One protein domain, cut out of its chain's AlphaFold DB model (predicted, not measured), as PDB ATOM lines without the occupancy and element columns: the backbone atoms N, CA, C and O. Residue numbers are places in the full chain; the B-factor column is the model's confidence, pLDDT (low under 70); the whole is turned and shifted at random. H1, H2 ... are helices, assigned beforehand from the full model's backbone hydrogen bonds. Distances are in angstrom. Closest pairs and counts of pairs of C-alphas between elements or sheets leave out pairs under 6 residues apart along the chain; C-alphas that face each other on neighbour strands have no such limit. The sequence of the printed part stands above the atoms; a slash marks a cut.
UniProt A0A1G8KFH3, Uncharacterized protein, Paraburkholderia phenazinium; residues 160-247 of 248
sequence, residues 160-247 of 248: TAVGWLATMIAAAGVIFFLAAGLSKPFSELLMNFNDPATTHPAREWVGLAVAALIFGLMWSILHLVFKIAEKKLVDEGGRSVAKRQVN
ATOM      1  N   THR A 160     246.091 158.693 164.117       70.75
ATOM      2  CA  THR A 160     245.551 157.710 163.159       70.75
ATOM      3  C   THR A 160     244.204 157.139 163.594       70.75
ATOM      4  O   THR A 160     243.361 156.873 162.741       70.75
ATOM      5  N   ALA A 161     243.972 156.991 164.902       69.88
ATOM      6  CA  ALA A 161     242.679 156.556 165.426       69.88
ATOM      7  C   ALA A 161     241.616 157.661 165.288       69.88
ATOM      8  O   ALA A 161     240.499 157.386 164.851       69.88
ATOM      9  N   VAL A 162     241.981 158.915 165.576       73.56
ATOM     10  CA  VAL A 162     241.100 160.085 165.420       73.56
ATOM     11  C   VAL A 162     240.709 160.303 163.957       73.56
ATOM     12  O   VAL A 162     239.533 160.513 163.668       73.56
ATOM     13  N   GLY A 163     241.655 160.184 163.020       73.75
ATOM     14  CA  GLY A 163     241.364 160.308 161.588       73.75
ATOM     15  C   GLY A 163     240.375 159.250 161.085       73.75
ATOM     16  O   GLY A 163     239.469 159.569 160.320       73.75
ATOM     17  N   TRP A 164     240.496 158.005 161.560       74.94
ATOM     18  CA  TRP A 164     239.552 156.926 161.238       74.94
ATOM     19  C   TRP A 164     238.166 157.138 161.860       74.94
ATOM     20  O   TRP A 164     237.149 156.813 161.250       74.94
ATOM     21  N   LEU A 165     238.109 157.693 163.071       73.88
ATOM     22  CA  LEU A 165     236.844 158.025 163.720       73.88
ATOM     23  C   LEU A 165     236.115 159.144 162.963       73.88
ATOM     24  O   LEU A 165     234.915 159.039 162.722       73.88
ATOM     25  N   ALA A 166     236.843 160.174 162.528       73.50
ATOM     26  CA  ALA A 166     236.283 161.284 161.762       73.50
ATOM     27  C   ALA A 166     235.685 160.826 160.421       73.50
ATOM     28  O   ALA A 166     234.589 161.253 160.060       73.50
ATOM     29  N   THR A 167     236.348 159.910 159.703       72.19
ATOM     30  CA  THR A 167     235.814 159.366 158.443       72.19
ATOM     31  C   THR A 167     234.580 158.489 158.655       72.19
ATOM     32  O   THR A 167     233.645 158.568 157.860       72.19
ATOM     33  N   MET A 168     234.521 157.708 159.739       74.00
ATOM     34  CA  MET A 168     233.317 156.944 160.101       74.00
ATOM     35  C   MET A 168     232.140 157.858 160.466       74.00
ATOM     36  O   MET A 168     231.023 157.608 160.018       74.00
ATOM     37  N   ILE A 169     232.384 158.939 161.216       72.31
ATOM     38  CA  ILE A 169     231.355 159.936 161.556       72.31
ATOM     39  C   ILE A 169     230.837 160.633 160.292       72.31
ATOM     40  O   ILE A 169     229.626 160.763 160.124       72.31
ATOM     41  N   ALA A 170     231.726 161.022 159.375       71.94
ATOM     42  CA  ALA A 170     231.331 161.634 158.107       71.94
ATOM     43  C   ALA A 170     230.480 160.679 157.250       71.94
ATOM     44  O   ALA A 170     229.430 161.073 156.747       71.94
ATOM     45  N   ALA A 171     230.883 159.408 157.132       71.62
ATOM     46  CA  ALA A 171     230.121 158.400 156.395       71.62
ATOM     47  C   ALA A 171     228.742 158.137 157.027       71.62
ATOM     48  O   ALA A 171     227.742 158.066 156.311       71.62
ATOM     49  N   ALA A 172     228.668 158.046 158.359       67.06
ATOM     50  CA  ALA A 172     227.405 157.899 159.080       67.06
ATOM     51  C   ALA A 172     226.488 159.117 158.883       67.06
ATOM     52  O   ALA A 172     225.291 158.947 158.658       67.06
ATOM     53  N   GLY A 173     227.049 160.331 158.892       68.19
ATOM     54  CA  GLY A 173     226.325 161.566 158.591       68.19
ATOM     55  C   GLY A 173     225.732 161.569 157.181       68.19
ATOM     56  O   GLY A 173     224.556 161.876 157.022       68.19
ATOM     57  N   VAL A 174     226.498 161.148 156.167       69.06
ATOM     58  CA  VAL A 174     226.008 161.031 154.779       69.06
ATOM     59  C   VAL A 174     224.878 160.005 154.668       69.06
ATOM     60  O   VAL A 174     223.859 160.281 154.040       69.06
ATOM     61  N   ILE A 175     225.015 158.839 155.305       67.50
ATOM     62  CA  ILE A 175     223.968 157.805 155.297       67.50
ATOM     63  C   ILE A 175     222.704 158.303 156.007       67.50
ATOM     64  O   ILE A 175     221.602 158.085 155.508       67.50
ATOM     65  N   PHE A 176     222.847 159.007 157.134       67.62
ATOM     66  CA  PHE A 176     221.719 159.637 157.817       67.62
ATOM     67  C   PHE A 176     221.055 160.698 156.939       67.62
ATOM     68  O   PHE A 176     219.839 160.691 156.831       67.62
ATOM     69  N   PHE A 177     221.819 161.553 156.259       64.06
ATOM     70  CA  PHE A 177     221.278 162.536 155.316       64.06
ATOM     71  C   PHE A 177     220.509 161.883 154.167       64.06
ATOM     72  O   PHE A 177     219.453 162.377 153.789       64.06
ATOM     73  N   LEU A 178     220.999 160.766 153.625       66.62
ATOM     74  CA  LEU A 178     220.295 160.018 152.582       66.62
ATOM     75  C   LEU A 178     219.007 159.371 153.118       66.62
ATOM     76  O   LEU A 178     217.978 159.411 152.451       66.62
ATOM     77  N   ALA A 179     219.042 158.816 154.333       63.19
ATOM     78  CA  ALA A 179     217.893 158.162 154.960       63.19
ATOM     79  C   ALA A 179     216.831 159.159 155.463       63.19
ATOM     80  O   ALA A 179     215.639 158.956 155.258       63.19
ATOM     81  N   ALA A 180     217.252 160.254 156.095       62.25
ATOM     82  CA  ALA A 180     216.394 161.337 156.570       62.25
ATOM     83  C   ALA A 180     215.926 162.241 155.419       62.25
ATOM     84  O   ALA A 180     214.802 162.734 155.465       62.25
ATOM     85  N   GLY A 181     216.729 162.372 154.355       59.97
ATOM     86  CA  GLY A 181     216.382 162.954 153.050       59.97
ATOM     87  C   GLY A 181     215.113 162.380 152.430       59.97
ATOM     88  O   GLY A 181     214.400 163.077 151.717       59.97
ATOM     89  N   LEU A 182     214.799 161.123 152.751       58.00
ATOM     90  CA  LEU A 182     213.584 160.434 152.314       58.00
ATOM     91  C   LEU A 182     212.362 160.739 153.199       58.00
ATOM     92  O   LEU A 182     211.248 160.341 152.858       58.00
ATOM     93  N   SER A 183     212.533 161.429 154.330       72.00
ATOM     94  CA  SER A 183     211.426 161.821 155.201       72.00
ATOM     95  C   SER A 183     210.820 163.157 154.750       72.00
ATOM     96  O   SER A 183     211.532 164.137 154.530       72.00
ATOM     97  N   LYS A 184     209.485 163.209 154.646       70.44
ATOM     98  CA  LYS A 184     208.727 164.418 154.268       70.44
ATOM     99  C   LYS A 184     209.159 165.703 155.000       70.44
ATOM    100  O   LYS A 184     209.472 166.664 154.304       70.44
ATOM    101  N   PRO A 185     209.253 165.743 156.345       73.38
ATOM    102  CA  PRO A 185     209.561 166.993 157.048       73.38
ATOM    103  C   PRO A 185     210.961 167.536 156.731       73.38
ATOM    104  O   PRO A 185     211.172 168.745 156.717       73.38
ATOM    105  N   PHE A 186     211.929 166.664 156.449       70.50
ATOM    106  CA  PHE A 186     213.282 167.090 156.100       70.50
ATOM    107  C   PHE A 186     213.404 167.473 154.620       70.50
ATOM    108  O   PHE A 186     214.112 168.420 154.286       70.50
ATOM    109  N   SER A 187     212.677 166.784 153.734       74.00
ATOM    110  CA  SER A 187     212.566 167.183 152.328       74.00
ATOM    111  C   SER A 187     211.958 168.581 152.188       74.00
ATOM    112  O   SER A 187     212.454 169.373 151.392       74.00
ATOM    113  N   GLU A 188     210.918 168.902 152.959       80.00
ATOM    114  CA  GLU A 188     210.300 170.237 152.975       80.00
ATOM    115  C   GLU A 188     211.277 171.304 153.488       80.00
ATOM    116  O   GLU A 188     211.399 172.372 152.889       80.00
ATOM    117  N   LEU A 189     212.050 170.988 154.533       81.62
ATOM    118  CA  LEU A 189     213.106 171.861 155.050       81.62
ATOM    119  C   LEU A 189     214.186 172.149 153.990       81.62
ATOM    120  O   LEU A 189     214.572 173.301 153.805       81.62
ATOM    121  N   LEU A 190     214.663 171.119 153.278       79.50
ATOM    122  CA  LEU A 190     215.656 171.274 152.211       79.50
ATOM    123  C   LEU A 190     215.107 172.042 151.007       79.50
ATOM    124  O   LEU A 190     215.833 172.845 150.429       79.50
ATOM    125  N   MET A 191     213.845 171.816 150.634       81.31
ATOM    126  CA  MET A 191     213.190 172.564 149.557       81.31
ATOM    127  C   MET A 191     213.084 174.050 149.894       81.31
ATOM    128  O   MET A 191     213.368 174.869 149.031       81.31
ATOM    129  N   ASN A 192     212.763 174.386 151.146       84.62
ATOM    130  CA  ASN A 192     212.723 175.770 151.612       84.62
ATOM    131  C   ASN A 192     214.118 176.422 151.607       84.62
ATOM    132  O   ASN A 192     214.269 177.548 151.160       84.62
ATOM    133  N   PHE A 193     215.160 175.700 152.035       82.31
ATOM    134  CA  PHE A 193     216.542 176.209 152.017       82.31
ATOM    135  C   PHE A 193     217.144 176.342 150.610       82.31
ATOM    136  O   PHE A 193     218.087 177.108 150.412       82.31
ATOM    137  N   ASN A 194     216.639 175.574 149.643       82.19
ATOM    138  CA  ASN A 194     217.088 175.581 148.251       82.19
ATOM    139  C   ASN A 194     216.163 176.404 147.332       82.19
ATOM    140  O   ASN A 194     216.299 176.326 146.110       82.19
ATOM    141  N   ASP A 195     215.212 177.160 147.892       88.25
ATOM    142  CA  ASP A 195     214.327 178.026 147.117       88.25
ATOM    143  C   ASP A 195     215.121 179.238 146.585       88.25
ATOM    144  O   ASP A 195     215.680 180.009 147.371       88.25
ATOM    145  N   PRO A 196     215.206 179.432 145.253       78.12
ATOM    146  CA  PRO A 196     215.942 180.545 144.657       78.12
ATOM    147  C   PRO A 196     215.364 181.926 145.008       78.12
ATOM    148  O   PRO A 196     216.058 182.928 144.833       78.12
ATOM    149  N   ALA A 197     214.120 182.003 145.492       87.19
ATOM    150  CA  ALA A 197     213.512 183.254 145.946       87.19
ATOM    151  C   ALA A 197     214.049 183.724 147.312       87.19
ATOM    152  O   ALA A 197     213.922 184.903 147.654       87.19
ATOM    153  N   THR A 198     214.679 182.835 148.082       85.25
ATOM    154  CA  THR A 198     215.214 183.112 149.419       85.25
ATOM    155  C   THR A 198     216.731 182.970 149.445       85.25
ATOM    156  O   THR A 198     217.292 181.920 149.151       85.25
ATOM    157  N   THR A 199     217.430 184.035 149.839       87.38
ATOM    158  CA  THR A 199     218.885 183.992 150.030       87.38
ATOM    159  C   THR A 199     219.211 183.760 151.498       87.38
ATOM    160  O   THR A 199     218.984 184.619 152.348       87.38
ATOM    161  N   HIS A 200     219.766 182.590 151.803       87.50
ATOM    162  CA  HIS A 200     220.197 182.250 153.155       87.50
ATOM    163  C   HIS A 200     221.658 182.665 153.393       87.50
ATOM    164  O   HIS A 200     222.536 182.311 152.598       87.50
ATOM    165  N   PRO A 201     221.974 183.376 154.491       92.00
ATOM    166  CA  PRO A 201     223.351 183.682 154.858       92.00
ATOM    167  C   PRO A 201     224.130 182.406 155.210       92.00
ATOM    168  O   PRO A 201     223.588 181.451 155.762       92.00
ATOM    169  N   ALA A 202     225.448 182.412 154.978       85.38
ATOM    170  CA  ALA A 202     226.322 181.246 155.180       85.38
ATOM    171  C   ALA A 202     226.209 180.596 156.577       85.38
ATOM    172  O   ALA A 202     226.340 179.383 156.714       85.38
ATOM    173  N   ARG A 203     225.914 181.383 157.620       85.19
ATOM    174  CA  ARG A 203     225.706 180.880 158.990       85.19
ATOM    175  C   ARG A 203     224.520 179.913 159.117       85.19
ATOM    176  O   ARG A 203     224.580 179.006 159.937       85.19
ATOM    177  N   GLU A 204     223.468 180.091 158.322       84.94
ATOM    178  CA  GLU A 204     222.279 179.227 158.350       84.94
ATOM    179  C   GLU A 204     222.571 177.881 157.683       84.94
ATOM    180  O   GLU A 204     222.201 176.840 158.219       84.94
ATOM    181  N   TRP A 205     223.353 177.886 156.599       81.38
ATOM    182  CA  TRP A 205     223.883 176.668 155.981       81.38
ATOM    183  C   TRP A 205     224.794 175.877 156.923       81.38
ATOM    184  O   TRP A 205     224.677 174.655 157.029       81.38
ATOM    185  N   VAL A 206     225.669 176.571 157.657       81.38
ATOM    186  CA  VAL A 206     226.505 175.944 158.692       81.38
ATOM    187  C   VAL A 206     225.637 175.373 159.815       81.38
ATOM    188  O   VAL A 206     225.860 174.240 160.238       81.38
ATOM    189  N   GLY A 207     224.619 176.112 160.266       83.62
ATOM    190  CA  GLY A 207     223.669 175.648 161.278       83.62
ATOM    191  C   GLY A 207     222.928 174.378 160.855       83.62
ATOM    192  O   GLY A 207     222.859 173.426 161.633       83.62
ATOM    193  N   LEU A 208     222.452 174.322 159.609       81.38
ATOM    194  CA  LEU A 208     221.795 173.147 159.033       81.38
ATOM    195  C   LEU A 208     222.732 171.929 158.996       81.38
ATOM    196  O   LEU A 208     222.342 170.833 159.402       81.38
ATOM    197  N   ALA A 209     223.984 172.122 158.571       75.25
ATOM    198  CA  ALA A 209     224.986 171.057 158.534       75.25
ATOM    199  C   ALA A 209     225.323 170.523 159.938       75.25
ATOM    200  O   ALA A 209     225.390 169.308 160.143       75.25
ATOM    201  N   VAL A 210     225.491 171.414 160.922       78.88
ATOM    202  CA  VAL A 210     225.753 171.043 162.324       78.88
ATOM    203  C   VAL A 210     224.560 170.305 162.926       78.88
ATOM    204  O   VAL A 210     224.743 169.257 163.545       78.88
ATOM    205  N   ALA A 211     223.341 170.805 162.720       77.69
ATOM    206  CA  ALA A 211     222.131 170.155 163.212       77.69
ATOM    207  C   ALA A 211     222.007 168.735 162.648       77.69
ATOM    208  O   ALA A 211     221.810 167.782 163.399       77.69
ATOM    209  N   ALA A 212     222.203 168.566 161.342       73.81
ATOM    210  CA  ALA A 212     222.118 167.257 160.714       73.81
ATOM    211  C   ALA A 212     223.224 166.288 161.171       73.81
ATOM    212  O   ALA A 212     222.957 165.096 161.333       73.81
ATOM    213  N   LEU A 213     224.434 166.781 161.469       71.88
ATOM    214  CA  LEU A 213     225.480 165.982 162.120       71.88
ATOM    215  C   LEU A 213     225.064 165.518 163.522       71.88
ATOM    216  O   LEU A 213     225.242 164.346 163.850       71.88
ATOM    217  N   ILE A 214     224.487 166.405 164.338       77.06
ATOM    218  CA  ILE A 214     224.022 166.076 165.694       77.06
ATOM    219  C   ILE A 214     222.900 165.036 165.641       77.06
ATOM    220  O   ILE A 214     222.971 164.025 166.340       77.06
ATOM    221  N   PHE A 215     221.893 165.240 164.788       74.44
ATOM    222  CA  PHE A 215     220.793 164.288 164.629       74.44
ATOM    223  C   PHE A 215     221.277 162.938 164.086       74.44
ATOM    224  O   PHE A 215     220.855 161.898 164.595       74.44
ATOM    225  N   GLY A 216     222.216 162.935 163.135       70.88
ATOM    226  CA  GLY A 216     222.824 161.706 162.626       70.88
ATOM    227  C   GLY A 216     223.624 160.945 163.683       70.88
ATOM    228  O   GLY A 216     223.483 159.727 163.806       70.88
ATOM    229  N   LEU A 217     224.405 161.651 164.505       71.06
ATOM    230  CA  LEU A 217     225.123 161.061 165.639       71.06
ATOM    231  C   LEU A 217     224.158 160.490 166.681       71.06
ATOM    232  O   LEU A 217     224.328 159.349 167.113       71.06
ATOM    233  N   MET A 218     223.123 161.247 167.046       77.12
ATOM    234  CA  MET A 218     222.104 160.812 168.001       77.12
ATOM    235  C   MET A 218     221.373 159.557 167.507       77.12
ATOM    236  O   MET A 218     221.225 158.597 168.264       77.12
ATOM    237  N   TRP A 219     220.989 159.518 166.227       74.56
ATOM    238  CA  TRP A 219     220.377 158.342 165.607       74.56
ATOM    239  C   TRP A 219     221.319 157.134 165.609       74.56
ATOM    240  O   TRP A 219     220.909 156.030 165.969       74.56
ATOM    241  N   SER A 220     222.596 157.332 165.267       68.19
ATOM    242  CA  SER A 220     223.596 156.261 165.282       68.19
ATOM    243  C   SER A 220     223.787 155.673 166.684       68.19
ATOM    244  O   SER A 220     223.897 154.452 166.818       68.19
ATOM    245  N   ILE A 221     223.809 156.511 167.726       76.06
ATOM    246  CA  ILE A 221     223.893 156.061 169.125       76.06
ATOM    247  C   ILE A 221     222.644 155.256 169.491       76.06
ATOM    248  O   ILE A 221     222.765 154.145 170.009       76.06
ATOM    249  N   LEU A 222     221.452 155.771 169.178       73.38
ATOM    250  CA  LEU A 222     220.189 155.104 169.494       73.38
ATOM    251  C   LEU A 222     220.066 153.745 168.790       73.38
ATOM    252  O   LEU A 222     219.695 152.754 169.416       73.38
ATOM    253  N   HIS A 223     220.446 153.671 167.512       75.81
ATOM    254  CA  HIS A 223     220.474 152.423 166.750       75.81
ATOM    255  C   HIS A 223     221.459 151.408 167.351       75.81
ATOM    256  O   HIS A 223     221.154 150.217 167.433       75.81
ATOM    257  N   LEU A 224     222.629 151.864 167.811       72.75
ATOM    258  CA  LEU A 224     223.608 150.996 168.465       72.75
ATOM    259  C   LEU A 224     223.065 150.435 169.788       72.75
ATOM    260  O   LEU A 224     223.171 149.235 170.034       72.75
ATOM    261  N   VAL A 225     222.433 151.283 170.607       82.12
ATOM    262  CA  VAL A 225     221.766 150.873 171.853       82.12
ATOM    263  C   VAL A 225     220.663 149.854 171.566       82.12
ATOM    264  O   VAL A 225     220.621 148.805 172.210       82.12
ATOM    265  N   PHE A 226     219.823 150.111 170.562       83.94
ATOM    266  CA  PHE A 226     218.776 149.186 170.133       83.94
ATOM    267  C   PHE A 226     219.351 147.826 169.712       83.94
ATOM    268  O   PHE A 226     218.880 146.791 170.177       83.94
ATOM    269  N   LYS A 227     220.421 147.806 168.905       80.62
ATOM    270  CA  LYS A 227     221.065 146.556 168.469       80.62
ATOM    271  C   LYS A 227     221.703 145.771 169.614       80.62
ATOM    272  O   LYS A 227     221.656 144.541 169.614       80.62
ATOM    273  N   ILE A 228     222.274 146.459 170.601       85.56
ATOM    274  CA  ILE A 228     222.791 145.816 171.816       85.56
ATOM    275  C   ILE A 228     221.642 145.186 172.616       85.56
ATOM    276  O   ILE A 228     221.771 144.048 173.071       85.56
ATOM    277  N   ALA A 229     220.515 145.890 172.753       85.44
ATOM    278  CA  ALA A 229     219.330 145.380 173.438       85.44
ATOM    279  C   ALA A 229     218.719 144.166 172.714       85.44
ATOM    280  O   ALA A 229     218.439 143.156 173.357       85.44
ATOM    281  N   GLU A 230     218.594 144.222 171.386       90.19
ATOM    282  CA  GLU A 230     218.111 143.114 170.549       90.19
ATOM    283  C   GLU A 230     218.971 141.859 170.745       90.19
ATOM    284  O   GLU A 230     218.448 140.785 171.041       90.19
ATOM    285  N   LYS A 231     220.303 141.996 170.671       86.75
ATOM    286  CA  LYS A 231     221.221 140.872 170.899       86.75
ATOM    287  C   LYS A 231     221.045 140.264 172.291       86.75
ATOM    288  O   LYS A 231     221.000 139.044 172.424       86.75
ATOM    289  N   LYS A 232     220.922 141.103 173.323       88.56
ATOM    290  CA  LYS A 232     220.727 140.640 174.703       88.56
ATOM    291  C   LYS A 232     219.422 139.851 174.857       88.56
ATOM    292  O   LYS A 232     219.435 138.796 175.485       88.56
ATOM    293  N   LEU A 233     218.334 140.319 174.242       89.31
ATOM    294  CA  LEU A 233     217.044 139.622 174.244       89.31
ATOM    295  C   LEU A 233     217.119 138.263 173.534       89.31
ATOM    296  O   LEU A 233     216.592 137.277 174.047       89.31
ATOM    297  N   VAL A 234     217.805 138.189 172.390       89.31
ATOM    298  CA  VAL A 234     218.006 136.928 171.656       89.31
ATOM    299  C   VAL A 234     218.836 135.933 172.477       89.31
ATOM    300  O   VAL A 234     218.463 134.762 172.579       89.31
ATOM    301  N   ASP A 235     219.915 136.391 173.116       88.31
ATOM    302  CA  ASP A 235     220.785 135.544 173.944       88.31
ATOM    303  C   ASP A 235     220.056 135.014 175.198       88.31
ATOM    304  O   ASP A 235     220.226 133.851 175.581       88.31
ATOM    305  N   GLU A 236     219.233 135.842 175.847       87.12
ATOM    306  CA  GLU A 236     218.417 135.442 177.003       87.12
ATOM    307  C   GLU A 236     217.286 134.483 176.600       87.12
ATOM    308  O   GLU A 236     217.081 133.458 177.262       87.12
ATOM    309  N   GLY A 237     216.624 134.746 175.468       84.50
ATOM    310  CA  GLY A 237     215.641 133.849 174.860       84.50
ATOM    311  C   GLY A 237     216.226 132.463 174.576       84.50
ATOM    312  O   GLY A 237     215.683 131.455 175.034       84.50
ATOM    313  N   GLY A 238     217.389 132.400 173.922       80.06
ATOM    314  CA  GLY A 238     218.085 131.144 173.622       80.06
ATOM    315  C   GLY A 238     218.471 130.342 174.871       80.06
ATOM    316  O   GLY A 238     218.263 129.128 174.918       80.06
ATOM    317  N   ARG A 239     218.959 131.005 175.931       77.00
ATOM    318  CA  ARG A 239     219.274 130.329 177.209       77.00
ATOM    319  C   ARG A 239     218.034 129.782 177.912       77.00
ATOM    320  O   ARG A 239     218.120 128.726 178.538       77.00
ATOM    321  N   SER A 240     216.901 130.481 177.834       75.06
ATOM    322  CA  SER A 240     215.646 130.014 178.437       75.06
ATOM    323  C   SER A 240     215.122 128.738 177.765       75.06
ATOM    324  O   SER A 240     214.712 127.806 178.456       75.06
ATOM    325  N   VAL A 241     215.235 128.650 176.434       75.19
ATOM    326  CA  VAL A 241     214.859 127.464 175.650       75.19
ATOM    327  C   VAL A 241     215.796 126.293 175.958       75.19
ATOM    328  O   VAL A 241     215.321 125.191 176.226       75.19
ATOM    329  N   ALA A 242     217.107 126.541 176.026       71.88
ATOM    330  CA  ALA A 242     218.093 125.515 176.368       71.88
ATOM    331  C   ALA A 242     217.881 124.937 177.782       71.88
ATOM    332  O   ALA A 242     217.915 123.723 177.962       71.88
ATOM    333  N   LYS A 243     217.583 125.775 178.789       72.06
ATOM    334  CA  LYS A 243     217.258 125.300 180.149       72.06
ATOM    335  C   LYS A 243     215.981 124.458 180.202       72.06
ATOM    336  O   LYS A 243     215.878 123.576 181.047       72.06
ATOM    337  N   ARG A 244     215.010 124.721 179.322       70.25
ATOM    338  CA  ARG A 244     213.749 123.970 179.272       70.25
ATOM    339  C   ARG A 244     213.922 122.577 178.664       70.25
ATOM    340  O   ARG A 244     213.220 121.673 179.082       70.25
ATOM    341  N   GLN A 245     214.858 122.404 177.731       66.31
ATOM    342  CA  GLN A 245     215.162 121.104 177.117       66.31
ATOM    343  C   GLN A 245     216.026 120.188 177.992       66.31
ATOM    344  O   GLN A 245     215.996 118.984 177.803       66.31
ATOM    345  N   VAL A 246     216.788 120.739 178.943       71.12
ATOM    346  CA  VAL A 246     217.605 119.948 179.885       71.12
ATOM    347  C   VAL A 246     216.776 119.407 181.064       71.12
ATOM    348  O   VAL A 246     217.206 118.481 181.741       71.12
ATOM    349  N   ASN A 247     215.585 119.965 181.302       60.19
ATOM    350  CA  ASN A 247     214.679 119.580 182.391       60.19
ATOM    351  C   ASN A 247     213.477 118.725 181.926       60.19
ATOM    352  O   ASN A 247     212.497 118.616 182.666       60.19
TER     353      ASN A 247
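What this domain is: This is residues 160 to 247 of the 248 residues of an uncharacterized protein of Paraburkholderia phenazinium (UniProt A0A1G8KFH3). H1 crosses the much longer H3 at about a right angle, making a lopsided cross; short H2 turns off the end of H1 beside the first part of H3, and a loop folds back into H3. Residues 160 to 168 of H1 and residues 221 to 247, of which 221 to 246 belong to H3, stick out as long arms, and residues 194 to 203, of which 202 and 203 belong to H3, stick out at the turn between H2 and H3. The 88 printed residues hold three named helices, H1, H2, H3 in order, and no named strand: all helix. The whole is extended and flat, radius of gyration of the C-alphas 20.5 A, spans 73 by 37 by 14 A.

Where its parts are: H1, residues 160 to 180, begins at C-alpha (245.551, 157.710, 163.159) and is 30.1 A long. H2, residues 184 to 193, measures 14.3 A. H3, residues 202 to 246, measures 66.7 A and ends at C-alpha (217.605, 119.948, 179.885).

How they stand to each other: H1, with residues 169 to 177 alone, touches residues 212 to 220 of H3, about perpendicular at 87 degrees; the closest C-alphas, of Gly 173 and Gly 216, are 5.3 A apart. H1 and H2 are close but not clearly touching, their closest C-alphas, of Ala 180 and Phe 186, 6.6 A apart. H2 and H3 are near each other, closest C-alphas 8.4 A. Every O i to N i+4 pair is within hydrogen-bond range in H1, H2 and H3.

The domain as a whole: The C-alphas of Ala 197 and Asn 247 are the two farthest apart, 73.4 A. The printed part has no cut; no link is long. pLDDT is under 70 at residues 161, 172 to 182, 220, 245 and 247.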